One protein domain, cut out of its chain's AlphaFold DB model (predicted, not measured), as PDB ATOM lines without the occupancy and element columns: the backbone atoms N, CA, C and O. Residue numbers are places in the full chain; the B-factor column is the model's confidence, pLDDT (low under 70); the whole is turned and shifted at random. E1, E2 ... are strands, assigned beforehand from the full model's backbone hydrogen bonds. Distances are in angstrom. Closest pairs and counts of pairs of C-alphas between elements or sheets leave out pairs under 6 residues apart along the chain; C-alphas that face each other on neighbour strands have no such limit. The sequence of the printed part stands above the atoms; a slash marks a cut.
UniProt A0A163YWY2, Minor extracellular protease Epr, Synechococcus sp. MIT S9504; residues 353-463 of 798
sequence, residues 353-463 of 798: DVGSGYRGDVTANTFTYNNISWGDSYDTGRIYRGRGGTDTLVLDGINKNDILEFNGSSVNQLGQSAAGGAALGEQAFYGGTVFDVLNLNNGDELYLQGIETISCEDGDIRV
ATOM      1  N   ASP A 353     213.756 137.527 187.654       78.12
ATOM      2  CA  ASP A 353     213.086 137.932 186.416       78.12
ATOM      3  C   ASP A 353     213.194 136.810 185.369       78.12
ATOM      4  O   ASP A 353     214.274 136.455 184.885       78.12
ATOM      5  N   VAL A 354     212.037 136.246 185.034       75.19
ATOM      6  CA  VAL A 354     211.819 135.269 183.975       75.19
ATOM      7  C   VAL A 354     210.973 135.939 182.888       75.19
ATOM      8  O   VAL A 354     209.744 135.937 182.937       75.19
ATOM      9  N   GLY A 355     211.635 136.511 181.883       64.12
ATOM     10  CA  GLY A 355     210.961 137.140 180.738       64.12
ATOM     11  C   GLY A 355     211.717 138.319 180.123       64.12
ATOM     12  O   GLY A 355     211.561 138.591 178.938       64.12
ATOM     13  N   SER A 356     212.619 138.963 180.866       56.53
ATOM     14  CA  SER A 356     213.431 140.131 180.452       56.53
ATOM     15  C   SER A 356     214.201 140.020 179.122       56.53
ATOM     16  O   SER A 356     214.622 141.043 178.575       56.53
ATOM     17  N   GLY A 357     214.377 138.813 178.572       53.03
ATOM     18  CA  GLY A 357     214.951 138.581 177.240       53.03
ATOM     19  C   GLY A 357     213.986 138.782 176.057       53.03
ATOM     20  O   GLY A 357     214.454 138.976 174.937       53.03
ATOM     21  N   TYR A 358     212.669 138.773 176.282       56.53
ATOM     22  CA  TYR A 358     211.623 138.854 175.250       56.53
ATOM     23  C   TYR A 358     211.144 140.301 175.030       56.53
ATOM     24  O   TYR A 358     209.951 140.585 175.073       56.53
ATOM     25  N   ARG A 359     212.071 141.251 174.830       55.12
ATOM     26  CA  ARG A 359     211.774 142.706 174.875       55.12
ATOM     27  C   ARG A 359     210.706 143.215 173.885       55.12
ATOM     28  O   ARG A 359     210.163 144.292 174.113       55.12
ATOM     29  N   GLY A 360     210.337 142.429 172.876       58.81
ATOM     30  CA  GLY A 360     209.170 142.683 172.030       58.81
ATOM     31  C   GLY A 360     208.626 141.421 171.369       58.81
ATOM     32  O   GLY A 360     208.420 141.408 170.158       58.81
ATOM     33  N   ASP A 361     208.440 140.343 172.135       74.31
ATOM     34  CA  ASP A 361     207.676 139.201 171.624       74.31
ATOM     35  C   ASP A 361     206.165 139.490 171.700       74.31
ATOM     36  O   ASP A 361     205.672 140.082 172.656       74.31
ATOM     37  N   VAL A 362     205.465 139.092 170.640       80.94
ATOM     38  CA  VAL A 362     204.013 139.229 170.425       80.94
ATOM     39  C   VAL A 362     203.313 137.866 170.440       80.94
ATOM     40  O   VAL A 362     202.100 137.780 170.258       80.94
ATOM     41  N   THR A 363     204.102 136.793 170.513       86.06
ATOM     42  CA  THR A 363     203.668 135.409 170.352       86.06
ATOM     43  C   THR A 363     203.437 134.754 171.704       86.06
ATOM     44  O   THR A 363     204.089 135.099 172.679       86.06
ATOM     45  N   ALA A 364     202.545 133.760 171.757       87.06
ATOM     46  CA  ALA A 364     202.296 133.036 173.002       87.06
ATOM     47  C   ALA A 364     203.566 132.354 173.511       87.06
ATOM     48  O   ALA A 364     204.098 131.423 172.899       87.06
ATOM     49  N   ASN A 365     204.020 132.799 174.669       88.62
ATOM     50  CA  ASN A 365     205.107 132.232 175.428       88.62
ATOM     51  C   ASN A 365     204.560 131.234 176.466       88.62
ATOM     52  O   ASN A 365     203.411 131.282 176.914       88.62
ATOM     53  N   THR A 366     205.402 130.281 176.864       90.94
ATOM     54  CA  THR A 366     205.102 129.359 177.965       90.94
ATOM     55  C   THR A 366     206.211 129.446 178.995       90.94
ATOM     56  O   THR A 366     207.347 129.040 178.747       90.94
ATOM     57  N   PHE A 367     205.863 129.968 180.161       91.12
ATOM     58  CA  PHE A 367     206.724 130.036 181.328       91.12
ATOM     59  C   PHE A 367     206.494 128.794 182.192       91.12
ATOM     60  O   PHE A 367     205.391 128.252 182.235       91.12
ATOM     61  N   THR A 368     207.521 128.324 182.899       90.69
ATOM     62  CA  THR A 368     207.388 127.165 183.793       90.69
ATOM     63  C   THR A 368     207.958 127.492 185.161       90.69
ATOM     64  O   THR A 368     209.175 127.560 185.355       90.69
ATOM     65  N   TYR A 369     207.065 127.674 186.128       89.88
ATOM     66  CA  TYR A 369     207.417 127.569 187.532       89.88
ATOM     67  C   TYR A 369     207.792 126.116 187.825       89.88
ATOM     68  O   TYR A 369     207.055 125.189 187.498       89.88
ATOM     69  N   ASN A 370     208.949 125.935 188.454       82.00
ATOM     70  CA  ASN A 370     209.389 124.660 188.997       82.00
ATOM     71  C   ASN A 370     209.473 124.833 190.517       82.00
ATOM     72  O   ASN A 370     210.060 125.812 190.982       82.00
ATOM     73  N   ASN A 371     208.950 123.883 191.291       75.12
ATOM     74  CA  ASN A 371     209.116 123.871 192.747       75.12
ATOM     75  C   ASN A 371     210.543 123.418 193.107       75.12
ATOM     76  O   ASN A 371     210.793 122.235 193.365       75.12
ATOM     77  N   ILE A 372     211.509 124.343 193.062       65.31
ATOM     78  CA  ILE A 372     212.917 124.034 193.339       65.31
ATOM     79  C   ILE A 372     213.248 124.308 194.807       65.31
ATOM     80  O   ILE A 372     213.693 125.392 195.178       65.31
ATOM     81  N   SER A 373     213.081 123.283 195.643       57.22
ATOM     82  CA  SER A 373     213.486 123.319 197.052       57.22
ATOM     83  C   SER A 373     215.017 123.311 197.191       57.22
ATOM     84  O   SER A 373     215.648 122.271 197.388       57.22
ATOM     85  N   TRP A 374     215.627 124.492 197.069       54.00
ATOM     86  CA  TRP A 374     217.038 124.727 197.399       54.00
ATOM     87  C   TRP A 374     217.258 124.950 198.914       54.00
ATOM     88  O   TRP A 374     218.389 124.834 199.390       54.00
ATOM     89  N   GLY A 375     216.182 125.194 199.675       53.19
ATOM     90  CA  GLY A 375     216.152 125.397 201.132       53.19
ATOM     91  C   GLY A 375     215.781 126.831 201.530       53.19
ATOM     92  O   GLY A 375     215.784 127.714 200.683       53.19
ATOM     93  N   ASP A 376     215.528 127.062 202.822       53.19
ATOM     94  CA  ASP A 376     214.982 128.302 203.421       53.19
ATOM     95  C   ASP A 376     215.775 129.606 203.121       53.19
ATOM     96  O   ASP A 376     215.366 130.698 203.505       53.19
ATOM     97  N   SER A 377     216.943 129.515 202.476       50.75
ATOM     98  CA  SER A 377     217.744 130.649 201.989       50.75
ATOM     99  C   SER A 377     217.484 131.016 200.517       50.75
ATOM    100  O   SER A 377     218.173 131.882 199.986       50.75
ATOM    101  N   TYR A 378     216.549 130.339 199.843       53.38
ATOM    102  CA  TYR A 378     216.341 130.415 198.388       53.38
ATOM    103  C   TYR A 378     214.889 130.621 197.943       53.38
ATOM    104  O   TYR A 378     214.659 130.804 196.742       53.38
ATOM    105  N   ASP A 379     213.926 130.627 198.869       57.84
ATOM    106  CA  ASP A 379     212.620 131.230 198.598       57.84
ATOM    107  C   ASP A 379     212.909 132.634 198.040       57.84
ATOM    108  O   ASP A 379     213.750 133.360 198.571       57.84
ATOM    109  N   THR A 380     212.352 132.999 196.897       66.12
ATOM    110  CA  THR A 380     212.654 134.278 196.233       66.12
ATOM    111  C   THR A 380     211.475 134.640 195.360       66.12
ATOM    112  O   THR A 380     210.982 133.776 194.633       66.12
ATOM    113  N   GLY A 381     211.070 135.911 195.387       80.31
ATOM    114  CA  GLY A 381     210.080 136.431 194.451       80.31
ATOM    115  C   GLY A 381     210.479 136.110 193.008       80.31
ATOM    116  O   GLY A 381     211.617 136.367 192.591       80.31
ATOM    117  N   ARG A 382     209.563 135.512 192.243       85.31
ATOM    118  CA  ARG A 382     209.771 135.186 190.821       85.31
ATOM    119  C   ARG A 382     208.882 136.078 189.975       85.31
ATOM    120  O   ARG A 382     207.662 136.008 190.084       85.31
ATOM    121  N   ILE A 383     209.495 136.912 189.145       87.69
ATOM    122  CA  ILE A 383     208.789 137.846 188.272       87.69
ATOM    123  C   ILE A 383     208.622 137.179 186.911       87.69
ATOM    124  O   ILE A 383     209.609 136.806 186.281       87.69
ATOM    125  N   TYR A 384     207.384 137.048 186.447       89.38
ATOM    126  CA  TYR A 384     207.042 136.540 185.123       89.38
ATOM    127  C   TYR A 384     206.429 137.669 184.300       89.38
ATOM    128  O   TYR A 384     205.420 138.262 184.687       89.38
ATOM    129  N   ARG A 385     207.064 137.974 183.168       87.69
ATOM    130  CA  ARG A 385     206.677 139.062 182.265       87.69
ATOM    131  C   ARG A 385     206.419 138.485 180.878       87.69
ATOM    132  O   ARG A 385     207.367 138.293 180.117       87.69
ATOM    133  N   GLY A 386     205.153 138.222 180.569       87.62
ATOM    134  CA  GLY A 386     204.701 138.140 179.186       87.62
ATOM    135  C   GLY A 386     204.547 139.538 178.587       87.62
ATOM    136  O   GLY A 386     204.669 140.558 179.280       87.62
ATOM    137  N   ARG A 387     204.392 139.598 177.265       78.75
ATOM    138  CA  ARG A 387     204.445 140.859 176.498       78.75
ATOM    139  C   ARG A 387     203.385 140.956 175.407       78.75
ATOM    140  O   ARG A 387     203.164 142.069 174.937       78.75
ATOM    141  N   GLY A 388     202.701 139.870 175.054       75.81
ATOM    142  CA  GLY A 388     201.613 139.902 174.084       75.81
ATOM    143  C   GLY A 388     201.208 138.516 173.593       75.81
ATOM    144  O   GLY A 388     202.017 137.596 173.521       75.81
ATOM    145  N   GLY A 389     199.946 138.382 173.195       76.94
ATOM    146  CA  GLY A 389     199.391 137.133 172.691       76.94
ATOM    147  C   GLY A 389     198.570 136.371 173.730       76.94
ATOM    148  O   GLY A 389     197.553 136.872 174.199       76.94
ATOM    149  N   THR A 390     198.929 135.108 173.981       86.62
ATOM    150  CA  THR A 390     198.206 134.217 174.914       86.62
ATOM    151  C   THR A 390     199.199 133.446 175.780       86.62
ATOM    152  O   THR A 390     199.343 132.225 175.695       86.62
ATOM    153  N   ASP A 391     199.932 134.208 176.578       91.12
ATOM    154  CA  ASP A 391     200.993 133.769 177.463       91.12
ATOM    155  C   ASP A 391     200.449 132.875 178.588       91.12
ATOM    156  O   ASP A 391     199.365 133.077 179.150       91.12
ATOM    157  N   THR A 392     201.206 131.821 178.900       92.06
ATOM    158  CA  THR A 392     200.820 130.816 179.899       92.06
ATOM    159  C   THR A 392     201.934 130.583 180.909       92.06
ATOM    160  O   THR A 392     203.058 130.245 180.538       92.06
ATOM    161  N   LEU A 393     201.607 130.675 182.198       93.94
ATOM    162  CA  LEU A 393     202.456 130.204 183.288       93.94
ATOM    163  C   LEU A 393     202.034 128.792 183.707       93.94
ATOM    164  O   LEU A 393     200.958 128.598 184.262       93.94
ATOM    165  N   VAL A 394     202.895 127.804 183.476       94.62
ATOM    166  CA  VAL A 394     202.723 126.427 183.957       94.62
ATOM    167  C   VAL A 394     203.316 126.299 185.358       94.62
ATOM    168  O   VAL A 394     204.494 126.602 185.559       94.62
ATOM    169  N   LEU A 395     202.520 125.823 186.316       92.88
ATOM    170  CA  LEU A 395     202.953 125.503 187.674       92.88
ATOM    171  C   LEU A 395     203.220 123.989 187.789       92.88
ATOM    172  O   LEU A 395     202.332 123.218 188.150       92.88
ATOM    173  N   ASP A 396     204.438 123.553 187.448       89.88
ATOM    174  CA  ASP A 396     204.797 122.124 187.388       89.88
ATOM    175  C   ASP A 396     204.660 121.441 188.762       89.88
ATOM    176  O   ASP A 396     205.265 121.872 189.751       89.88
ATOM    177  N   GLY A 397     203.848 120.380 188.837       89.62
ATOM    178  CA  GLY A 397     203.566 119.652 190.076       89.62
ATOM    179  C   GLY A 397     202.703 120.390 191.114       89.62
ATOM    180  O   GLY A 397     202.630 119.926 192.254       89.62
ATOM    181  N   ILE A 398     202.061 121.508 190.756       90.75
ATOM    182  CA  ILE A 398     201.208 122.324 191.639       90.75
ATOM    183  C   ILE A 398     199.733 122.171 191.235       90.75
ATOM    184  O   ILE A 398     199.372 122.306 190.065       90.75
ATOM    185  N   ASN A 399     198.857 121.919 192.209       91.75
ATOM    186  CA  ASN A 399     197.401 121.924 192.028       91.75
ATOM    187  C   ASN A 399     196.815 123.275 192.469       91.75
ATOM    188  O   ASN A 399     197.407 123.994 193.271       91.75
ATOM    189  N   LYS A 400     195.575 123.582 192.083       89.75
ATOM    190  CA  LYS A 400     194.853 124.791 192.529       89.75
ATOM    191  C   LYS A 400     194.710 124.908 194.045       89.75
ATOM    192  O   LYS A 400     194.609 126.013 194.565       89.75
ATOM    193  N   ASN A 401     194.697 123.780 194.758       89.38
ATOM    194  CA  ASN A 401     194.664 123.747 196.225       89.38
ATOM    195  C   ASN A 401     196.026 124.035 196.879       89.38
ATOM    196  O   ASN A 401     196.069 124.280 198.081       89.38
ATOM    197  N   ASP A 402     197.118 123.991 196.113       89.62
ATOM    198  CA  ASP A 402     198.467 124.338 196.567       89.62
ATOM    199  C   ASP A 402     198.745 125.848 196.418       89.62
ATOM    200  O   ASP A 402     199.723 126.350 196.970       89.62
ATOM    201  N   ILE A 403     197.852 126.588 195.751       89.94
ATOM    202  CA  ILE A 403     197.833 128.053 195.736       89.94
ATOM    203  C   ILE A 403     197.128 128.557 197.004       89.94
ATOM    204  O   ILE A 403     195.996 128.162 197.299       89.94
ATOM    205  N   LEU A 404     197.787 129.449 197.745       87.94
ATOM    206  CA  LEU A 404     197.233 130.099 198.931       87.94
ATOM    207  C   LEU A 404     196.211 131.168 198.515       87.94
ATOM    208  O   LEU A 404     195.040 131.125 198.907       87.94
ATOM    209  N   GLU A 405     196.657 132.098 197.673       88.25
ATOM    210  CA  GLU A 405     195.885 133.237 197.185       88.25
ATOM    211  C   GLU A 405     196.455 133.782 195.870       88.25
ATOM    212  O   GLU A 405     197.624 133.590 195.539       88.25
ATOM    213  N   PHE A 406     195.597 134.470 195.126       89.06
ATOM    214  CA  PHE A 406     195.928 135.290 193.973       89.06
ATOM    215  C   PHE A 406     195.299 136.666 194.208       89.06
ATOM    216  O   PHE A 406     194.092 136.758 194.451       89.06
ATOM    217  N   ASN A 407     196.111 137.719 194.195       88.25
ATOM    218  CA  ASN A 407     195.712 139.102 194.457       88.25
ATOM    219  C   ASN A 407     194.920 139.281 195.773       88.25
ATOM    220  O   ASN A 407     193.822 139.852 195.790       88.25
ATOM    221  N   GLY A 408     195.422 138.699 196.869       85.50
ATOM    222  CA  GLY A 408     194.776 138.717 198.193       85.50
ATOM    223  C   GLY A 408     193.458 137.924 198.288       85.50
ATOM    224  O   GLY A 408     192.740 138.008 199.285       85.50
ATOM    225  N   SER A 409     193.096 137.161 197.248       83.81
ATOM    226  CA  SER A 409     191.875 136.347 197.186       83.81
ATOM    227  C   SER A 409     192.208 134.864 197.034       83.81
ATOM    228  O   SER A 409     193.020 134.481 196.198       83.81
ATOM    229  N   SER A 410     191.549 133.981 197.790       81.44
ATOM    230  CA  SER A 410     191.734 132.530 197.607       81.44
ATOM    231  C   SER A 410     191.366 132.108 196.177       81.44
ATOM    232  O   SER A 410     190.358 132.571 195.647       81.44
ATOM    233  N   VAL A 411     192.102 131.166 195.572       73.19
ATOM    234  CA  VAL A 411     191.821 130.672 194.203       73.19
ATOM    235  C   VAL A 411     190.391 130.146 194.037       73.19
ATOM    236  O   VAL A 411     189.742 130.386 193.021       73.19
ATOM    237  N   ASN A 412     189.839 129.517 195.078       68.06
ATOM    238  CA  ASN A 412     188.445 129.052 195.106       68.06
ATOM    239  C   ASN A 412     187.403 130.192 195.161       68.06
ATOM    240  O   ASN A 412     186.200 129.943 195.076       68.06
ATOM    241  N   GLN A 413     187.858 131.433 195.338       64.38
ATOM    242  CA  GLN A 413     187.080 132.668 195.376       64.38
ATOM    243  C   GLN A 413     187.439 133.622 194.228       64.38
ATOM    244  O   GLN A 413     187.001 134.772 194.265       64.38
ATOM    245  N   LEU A 414     188.174 133.164 193.201       65.00
ATOM    246  CA  LEU A 414     188.410 133.935 191.977       65.00
ATOM    247  C   LEU A 414     187.093 134.174 191.236       65.00
ATOM    248  O   LEU A 414     186.667 133.418 190.363       65.00
ATOM    249  N   GLY A 415     186.428 135.252 191.640       54.38
ATOM    250  CA  GLY A 415     185.302 135.830 190.941       54.38
ATOM    251  C   GLY A 415     185.770 136.473 189.644       54.38
ATOM    252  O   GLY A 415     186.896 136.965 189.536       54.38
ATOM    253  N   GLN A 416     184.872 136.491 188.664       62.03
ATOM    254  CA  GLN A 416     185.133 137.217 187.436       62.03
ATOM    255  C   GLN A 416     185.124 138.729 187.704       62.03
ATOM    256  O   GLN A 416     184.239 139.241 188.395       62.03
ATOM    257  N   SER A 417     186.096 139.443 187.136       63.19
ATOM    258  CA  SER A 417     186.089 140.897 187.003       63.19
ATOM    259  C   SER A 417     184.853 141.348 186.218       63.19
ATOM    260  O   SER A 417     184.178 140.543 185.568       63.19
ATOM    261  N   ALA A 418     184.575 142.653 186.192       52.50
ATOM    262  CA  ALA A 418     183.514 143.199 185.340       52.50
ATOM    263  C   ALA A 418     183.700 142.856 183.840       52.50
ATOM    264  O   ALA A 418     182.736 142.900 183.079       52.50
ATOM    265  N   ALA A 419     184.918 142.475 183.432       55.91
ATOM    266  CA  ALA A 419     185.277 142.044 182.084       55.91
ATOM    267  C   ALA A 419     185.349 140.512 181.886       55.91
ATOM    268  O   ALA A 419     185.728 140.054 180.808       55.91
ATOM    269  N   GLY A 420     185.006 139.704 182.895       55.19
ATOM    270  CA  GLY A 420     184.941 138.240 182.789       55.19
ATOM    271  C   GLY A 420     186.221 137.469 183.150       55.19
ATOM    272  O   GLY A 420     186.165 136.244 183.227       55.19
ATOM    273  N   GLY A 421     187.345 138.156 183.376       63.16
ATOM    274  CA  GLY A 421     188.639 137.556 183.752       63.16
ATOM    275  C   GLY A 421     188.843 137.446 185.261       63.16
ATOM    276  O   GLY A 421     187.925 137.741 186.013       63.16
ATOM    277  N   ALA A 422     190.031 137.087 185.742       66.44
ATOM    278  CA  ALA A 422     190.336 137.159 187.171       66.44
ATOM    279  C   ALA A 422     190.272 138.618 187.666       66.44
ATOM    280  O   ALA A 422     190.839 139.524 187.043       66.44
ATOM    281  N   ALA A 423     189.576 138.846 188.785       75.62
ATOM    282  CA  ALA A 423     189.523 140.149 189.447       75.62
ATOM    283  C   ALA A 423     190.929 140.663 189.818       75.62
ATOM    284  O   ALA A 423     191.817 139.876 190.145       75.62
ATOM    285  N   LEU A 424     191.129 141.985 189.775       81.12
ATOM    286  CA  LEU A 424     192.437 142.589 190.059       81.12
ATOM    287  C   LEU A 424     192.866 142.479 191.522       81.12
ATOM    288  O   LEU A 424     194.048 142.301 191.759       81.12
ATOM    289  N   GLY A 425     191.940 142.534 192.484       85.12
ATOM    290  CA  GLY A 425     192.259 142.348 193.908       85.12
ATOM    291  C   GLY A 425     193.366 143.281 194.422       85.12
ATOM    292  O   GLY A 425     193.397 144.457 194.068       85.12
ATOM    293  N   GLU A 426     194.239 142.751 195.276       86.19
ATOM    294  CA  GLU A 426     195.476 143.408 195.722       86.19
ATOM    295  C   GLU A 426     196.593 143.186 194.674       86.19
ATOM    296  O   GLU A 426     196.746 142.078 194.167       86.19
ATOM    297  N   GLN A 427     197.361 144.226 194.329       90.31
ATOM    298  CA  GLN A 427     198.473 144.173 193.362       90.31
ATOM    299  C   GLN A 427     199.778 144.617 194.038       90.31
ATOM    300  O   GLN A 427     199.744 145.515 194.879       90.31
ATOM    301  N   ALA A 428     200.920 144.057 193.627       91.31
ATOM    302  CA  ALA A 428     202.236 144.468 194.124       91.31
ATOM    303  C   ALA A 428     202.865 145.558 193.253       91.31
ATOM    304  O   ALA A 428     202.961 145.413 192.034       91.31
ATOM    305  N   PHE A 429     203.358 146.619 193.882       92.06
ATOM    306  CA  PHE A 429     204.147 147.675 193.269       92.06
ATOM    307  C   PHE A 429     205.610 147.250 193.160       92.06
ATOM    308  O   PHE A 429     206.289 147.049 194.163       92.06
ATOM    309  N   TYR A 430     206.124 147.185 191.937       88.56
ATOM    310  CA  TYR A 430     207.548 146.982 191.690       88.56
ATOM    311  C   TYR A 430     207.956 147.643 190.374       88.56
ATOM    312  O   TYR A 430     207.160 147.723 189.437       88.56
ATOM    313  N   GLY A 431     209.176 148.180 190.293       87.56
ATOM    314  CA  GLY A 431     209.632 148.875 189.086       87.56
ATOM    315  C   GLY A 431     208.810 150.119 188.719       87.56
ATOM    316  O   GLY A 431     208.896 150.583 187.596       87.56
ATOM    317  N   GLY A 432     207.949 150.643 189.599       90.94
ATOM    318  CA  GLY A 432     206.997 151.709 189.256       90.94
ATOM    319  C   GLY A 432     205.774 151.261 188.437       90.94
ATOM    320  O   GLY A 432     205.028 152.117 187.958       90.94
ATOM    321  N   THR A 433     205.542 149.957 188.284       93.31
ATOM    322  CA  THR A 433     204.297 149.369 187.759       93.31
ATOM    323  C   THR A 433     203.667 148.440 188.802       93.31
ATOM    324  O   THR A 433     204.198 148.292 189.903       93.31
ATOM    325  N   VAL A 434     202.525 147.834 188.469       93.75
ATOM    326  CA  VAL A 434     201.837 146.847 189.309       93.75
ATOM    327  C   VAL A 434     201.845 145.444 188.701       93.75
ATOM    328  O   VAL A 434     201.642 145.278 187.496       93.75
ATOM    329  N   PHE A 435     202.009 144.437 189.553       93.12
ATOM    330  CA  PHE A 435     201.983 143.012 189.227       93.12
ATOM    331  C   PHE A 435     200.806 142.320 189.920       93.12
ATOM    332  O   PHE A 435     200.481 142.634 191.068       93.12
ATOM    333  N   ASP A 436     200.215 141.331 189.246       92.31
ATOM    334  CA  ASP A 436     199.388 140.341 189.937       92.31
ATOM    335  C   ASP A 436     200.279 139.496 190.855       92.31
ATOM    336  O   ASP A 436     201.389 139.126 190.471       92.31
ATOM    337  N   VAL A 437     199.791 139.159 192.045       90.81
ATOM    338  CA  VAL A 437     200.539 138.416 193.068       90.81
ATOM    339  C   VAL A 437     199.913 137.043 193.254       90.81
ATOM    340  O   VAL A 437     198.741 136.928 193.606       90.81
ATOM    341  N   LEU A 438     200.694 135.992 193.040       90.62
ATOM    342  CA  LEU A 438     200.304 134.599 193.208       90.62
ATOM    343  C   LEU A 438     201.153 133.973 194.320       90.62
ATOM    344  O   LEU A 438     202.331 133.681 194.119       90.62
ATOM    345  N   ASN A 439     200.534 133.731 195.475       88.44
ATOM    346  CA  ASN A 439     201.195 133.171 196.652       88.44
ATOM    347  C   ASN A 439     200.880 131.678 196.768       88.44
ATOM    348  O   ASN A 439     199.719 131.259 196.694       88.44
ATOM    349  N   LEU A 440     201.908 130.859 196.978       87.69
ATOM    350  CA  LEU A 440     201.793 129.405 197.072       87.69
ATOM    351  C   LEU A 440     201.919 128.916 198.524       87.69
ATOM    352  O   LEU A 440     202.610 129.502 199.353       87.69
ATOM    353  N   ASN A 441     201.283 127.786 198.847       87.00
ATOM    354  CA  ASN A 441     201.288 127.201 200.197       87.00
ATOM    355  C   ASN A 441     202.673 126.712 200.670       87.00
ATOM    356  O   ASN A 441     202.832 126.387 201.849       87.00
ATOM    357  N   ASN A 442     203.663 126.624 199.777       82.25
ATOM    358  CA  ASN A 442     205.061 126.347 200.121       82.25
ATOM    359  C   ASN A 442     205.853 127.604 200.530       82.25
ATOM    360  O   ASN A 442     206.959 127.438 201.029       82.25
ATOM    361  N   GLY A 443     205.295 128.810 200.362       81.62
ATOM    362  CA  GLY A 443     205.955 130.084 200.665       81.62
ATOM    363  C   GLY A 443     206.556 130.807 199.456       81.62
ATOM    364  O   GLY A 443     207.054 131.912 199.626       81.62
ATOM    365  N   ASP A 444     206.493 130.230 198.250       82.31
ATOM    366  CA  ASP A 444     206.911 130.933 197.030       82.31
ATOM    367  C   ASP A 444     205.894 132.026 196.645       82.31
ATOM    368  O   ASP A 444     204.682 131.784 196.608       82.31
ATOM    369  N   GLU A 445     206.415 133.195 196.271       85.94
ATOM    370  CA  GLU A 445     205.652 134.356 195.800       85.94
ATOM    371  C   GLU A 445     205.996 134.643 194.328       85.94
ATOM    372  O   GLU A 445     207.168 134.722 193.936       85.94
ATOM    373  N   LEU A 446     204.971 134.734 193.478       89.69
ATOM    374  CA  LEU A 446     205.108 134.896 192.031       89.69
ATOM    375  C   LEU A 446     204.395 136.175 191.581       89.69
ATOM    376  O   LEU A 446     203.233 136.394 191.910       89.69
ATOM    377  N   TYR A 447     205.079 136.986 190.781       91.00
ATOM    378  CA  TYR A 447     204.668 138.336 190.403       91.00
ATOM    379  C   TYR A 447     204.468 138.377 188.887       91.00
ATOM    380  O   TYR A 447     205.420 138.152 188.138       91.00
ATOM    381  N   LEU A 448     203.236 138.586 188.423       91.94
ATOM    382  CA  LEU A 448     202.831 138.333 187.036       91.94
ATOM    383  C   LEU A 448     202.394 139.617 186.315       91.94
ATOM    384  O   LEU A 448     201.657 140.439 186.862       91.94
ATOM    385  N   GLN A 449     202.815 139.754 185.059       90.62
ATOM    386  CA  GLN A 449     202.367 140.775 184.108       90.62
ATOM    387  C   GLN A 449     202.283 140.143 182.710       90.62
ATOM    388  O   GLN A 449     203.201 139.412 182.338       90.62
ATOM    389  N   GLY A 450     201.211 140.415 181.956       89.81
ATOM    390  CA  GLY A 450     200.960 139.818 180.637       89.81
ATOM    391  C   GLY A 450     200.889 138.292 180.696       89.81
ATOM    392  O   GLY A 450     201.654 137.621 180.022       89.81
ATOM    393  N   ILE A 451     200.085 137.727 181.604       91.50
ATOM    394  CA  ILE A 451     199.898 136.272 181.719       91.50
ATOM    395  C   ILE A 451     198.403 135.977 181.640       91.50
ATOM    396  O   ILE A 451     197.664 136.189 182.602       91.50
ATOM    397  N   GLU A 452     197.951 135.434 180.511       89.94
ATOM    398  CA  GLU A 452     196.526 135.215 180.244       89.94
ATOM    399  C   GLU A 452     196.001 133.962 180.954       89.94
ATOM    400  O   GLU A 452     194.809 133.890 181.283       89.94
ATOM    401  N   THR A 453     196.878 132.974 181.177       90.38
ATOM    402  CA  THR A 453     196.537 131.656 181.733       90.38
ATOM    403  C   THR A 453     197.570 131.172 182.754       90.38
ATOM    404  O   THR A 453     198.771 131.185 182.499       90.38
ATOM    405  N   ILE A 454     197.097 130.659 183.891       93.00
ATOM    406  CA  ILE A 454     197.904 129.913 184.865       93.00
ATOM    407  C   ILE A 454     197.469 128.445 184.796       93.00
ATOM    408  O   ILE A 454     196.327 128.118 185.119       93.00
ATOM    409  N   SER A 455     198.360 127.559 184.358       93.12
ATOM    410  CA  SER A 455     198.089 126.130 184.186       93.12
ATOM    411  C   SER A 455     198.562 125.331 185.403       93.12
ATOM    412  O   SER A 455     199.720 125.442 185.805       93.12
ATOM    413  N   CYS A 456     197.658 124.549 185.997       92.75
ATOM    414  CA  CYS A 456     197.908 123.681 187.154       92.75
ATOM    415  C   CYS A 456     197.641 122.210 186.781       92.75
ATOM    416  O   CYS A 456     196.900 121.929 185.838       92.75
ATOM    417  N   GLU A 457     198.150 121.263 187.573       93.12
ATOM    418  CA  GLU A 457     197.937 119.812 187.377       93.12
ATOM    419  C   GLU A 457     196.446 119.404 187.332       93.12
ATOM    420  O   GLU A 457     196.051 118.496 186.597       93.12
ATOM    421  N   ASP A 458     195.588 120.096 188.090       91.31
ATOM    422  CA  ASP A 458     194.129 119.917 188.121       91.31
ATOM    423  C   ASP A 458     193.359 120.937 187.242       91.31
ATOM    424  O   ASP A 458     192.145 121.135 187.386       91.31
ATOM    425  N   GLY A 459     194.058 121.540 186.276       89.25
ATOM    426  CA  GLY A 459     193.522 122.330 185.165       89.25
ATOM    427  C   GLY A 459     193.849 123.822 185.234       89.25
ATOM    428  O   GLY A 459     194.478 124.308 186.166       89.25
ATOM    429  N   ASP A 460     193.346 124.588 184.271       88.75
ATOM    430  CA  ASP A 460     193.778 125.980 184.084       88.75
ATOM    431  C   ASP A 460     192.943 127.001 184.875       88.75
ATOM    432  O   ASP A 460     191.786 126.750 185.243       88.75
ATOM    433  N   ILE A 461     193.537 128.165 185.126       87.38
ATOM    434  CA  ILE A 461     192.911 129.396 185.619       87.38
ATOM    435  C   ILE A 461     193.108 130.457 184.532       87.38
ATOM    436  O   ILE A 461     194.241 130.760 184.164       87.38
ATOM    437  N   ARG A 462     192.019 131.045 184.024       86.06
ATOM    438  CA  ARG A 462     192.088 132.162 183.070       86.06
ATOM    439  C   ARG A 462     192.143 133.488 183.828       86.06
ATOM    440  O   ARG A 462     191.262 133.768 184.640       86.06
ATOM    441  N   VAL A 463     193.161 134.290 183.542       87.19
ATOM    442  CA  VAL A 463     193.418 135.592 184.173       87.19
ATOM    443  C   VAL A 463     192.796 136.725 183.351       87.19
ATOM    444  O   VAL A 463     192.096 137.575 183.903       87.19
TER     445      VAL A 463
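What this domain is: This is residues 353 to 463 of the 798 residues of the protein "Minor extracellular protease Epr" of Synechococcus sp. MIT S9504 (UniProt A0A163YWY2). With little regular structure, two small sheets, E1 E3 E8 E9 and the branched E2 E4 E5 E6 E7, stand partly face to face. The 111 printed residues hold nine named strands, E1 to E9, and no named helix; the class is all strand, with 43 residues in named elements. The first sheet is mixed; the whole is compact, radius of gyration 13.4 A, spanning 35 by 33 by 28 A.

How they stand to each other: Start at E1, residues 366 to 370, parallel to E3, residues 392 to 396; N 367 and O 392 are 2.8 A apart. E3 is parallel to E8, residues 453 to 456, with N 393 and O 453 at 2.9 A. E8 forms a hairpin with E9, residues 459 to 462; N 461 and O 454 are 2.8 A apart. E6, residues 433 to 440, has E4, residues 403 to 406, and E5, residues 427 to 430, on one side and E7, residues 445 to 449, on the other; N 439 and O 405 are 2.9 A apart, N 435 and O 428 2.8 A, N 438 and O 446 2.8 A. E5 E6 E7 form a meander, each strand the antiparallel neighbour of the one before. E2, residues 382 to 385, is parallel to E7, N 384 and O 447 at 2.8 A.

Where its parts are: Find C-alpha 366 at (205.102, 129.359, 177.965), where E1 begins. E6 spans 22.2 A; E9 ends at C-alpha 462, (192.088, 132.162, 183.070).

The domain as a whole: The printed part has no cut; the links E1 to E2 and E4 to E5 are long. Look for pLDDT under 70 at residues 355 to 360, 372 to 380 and 412 to 422.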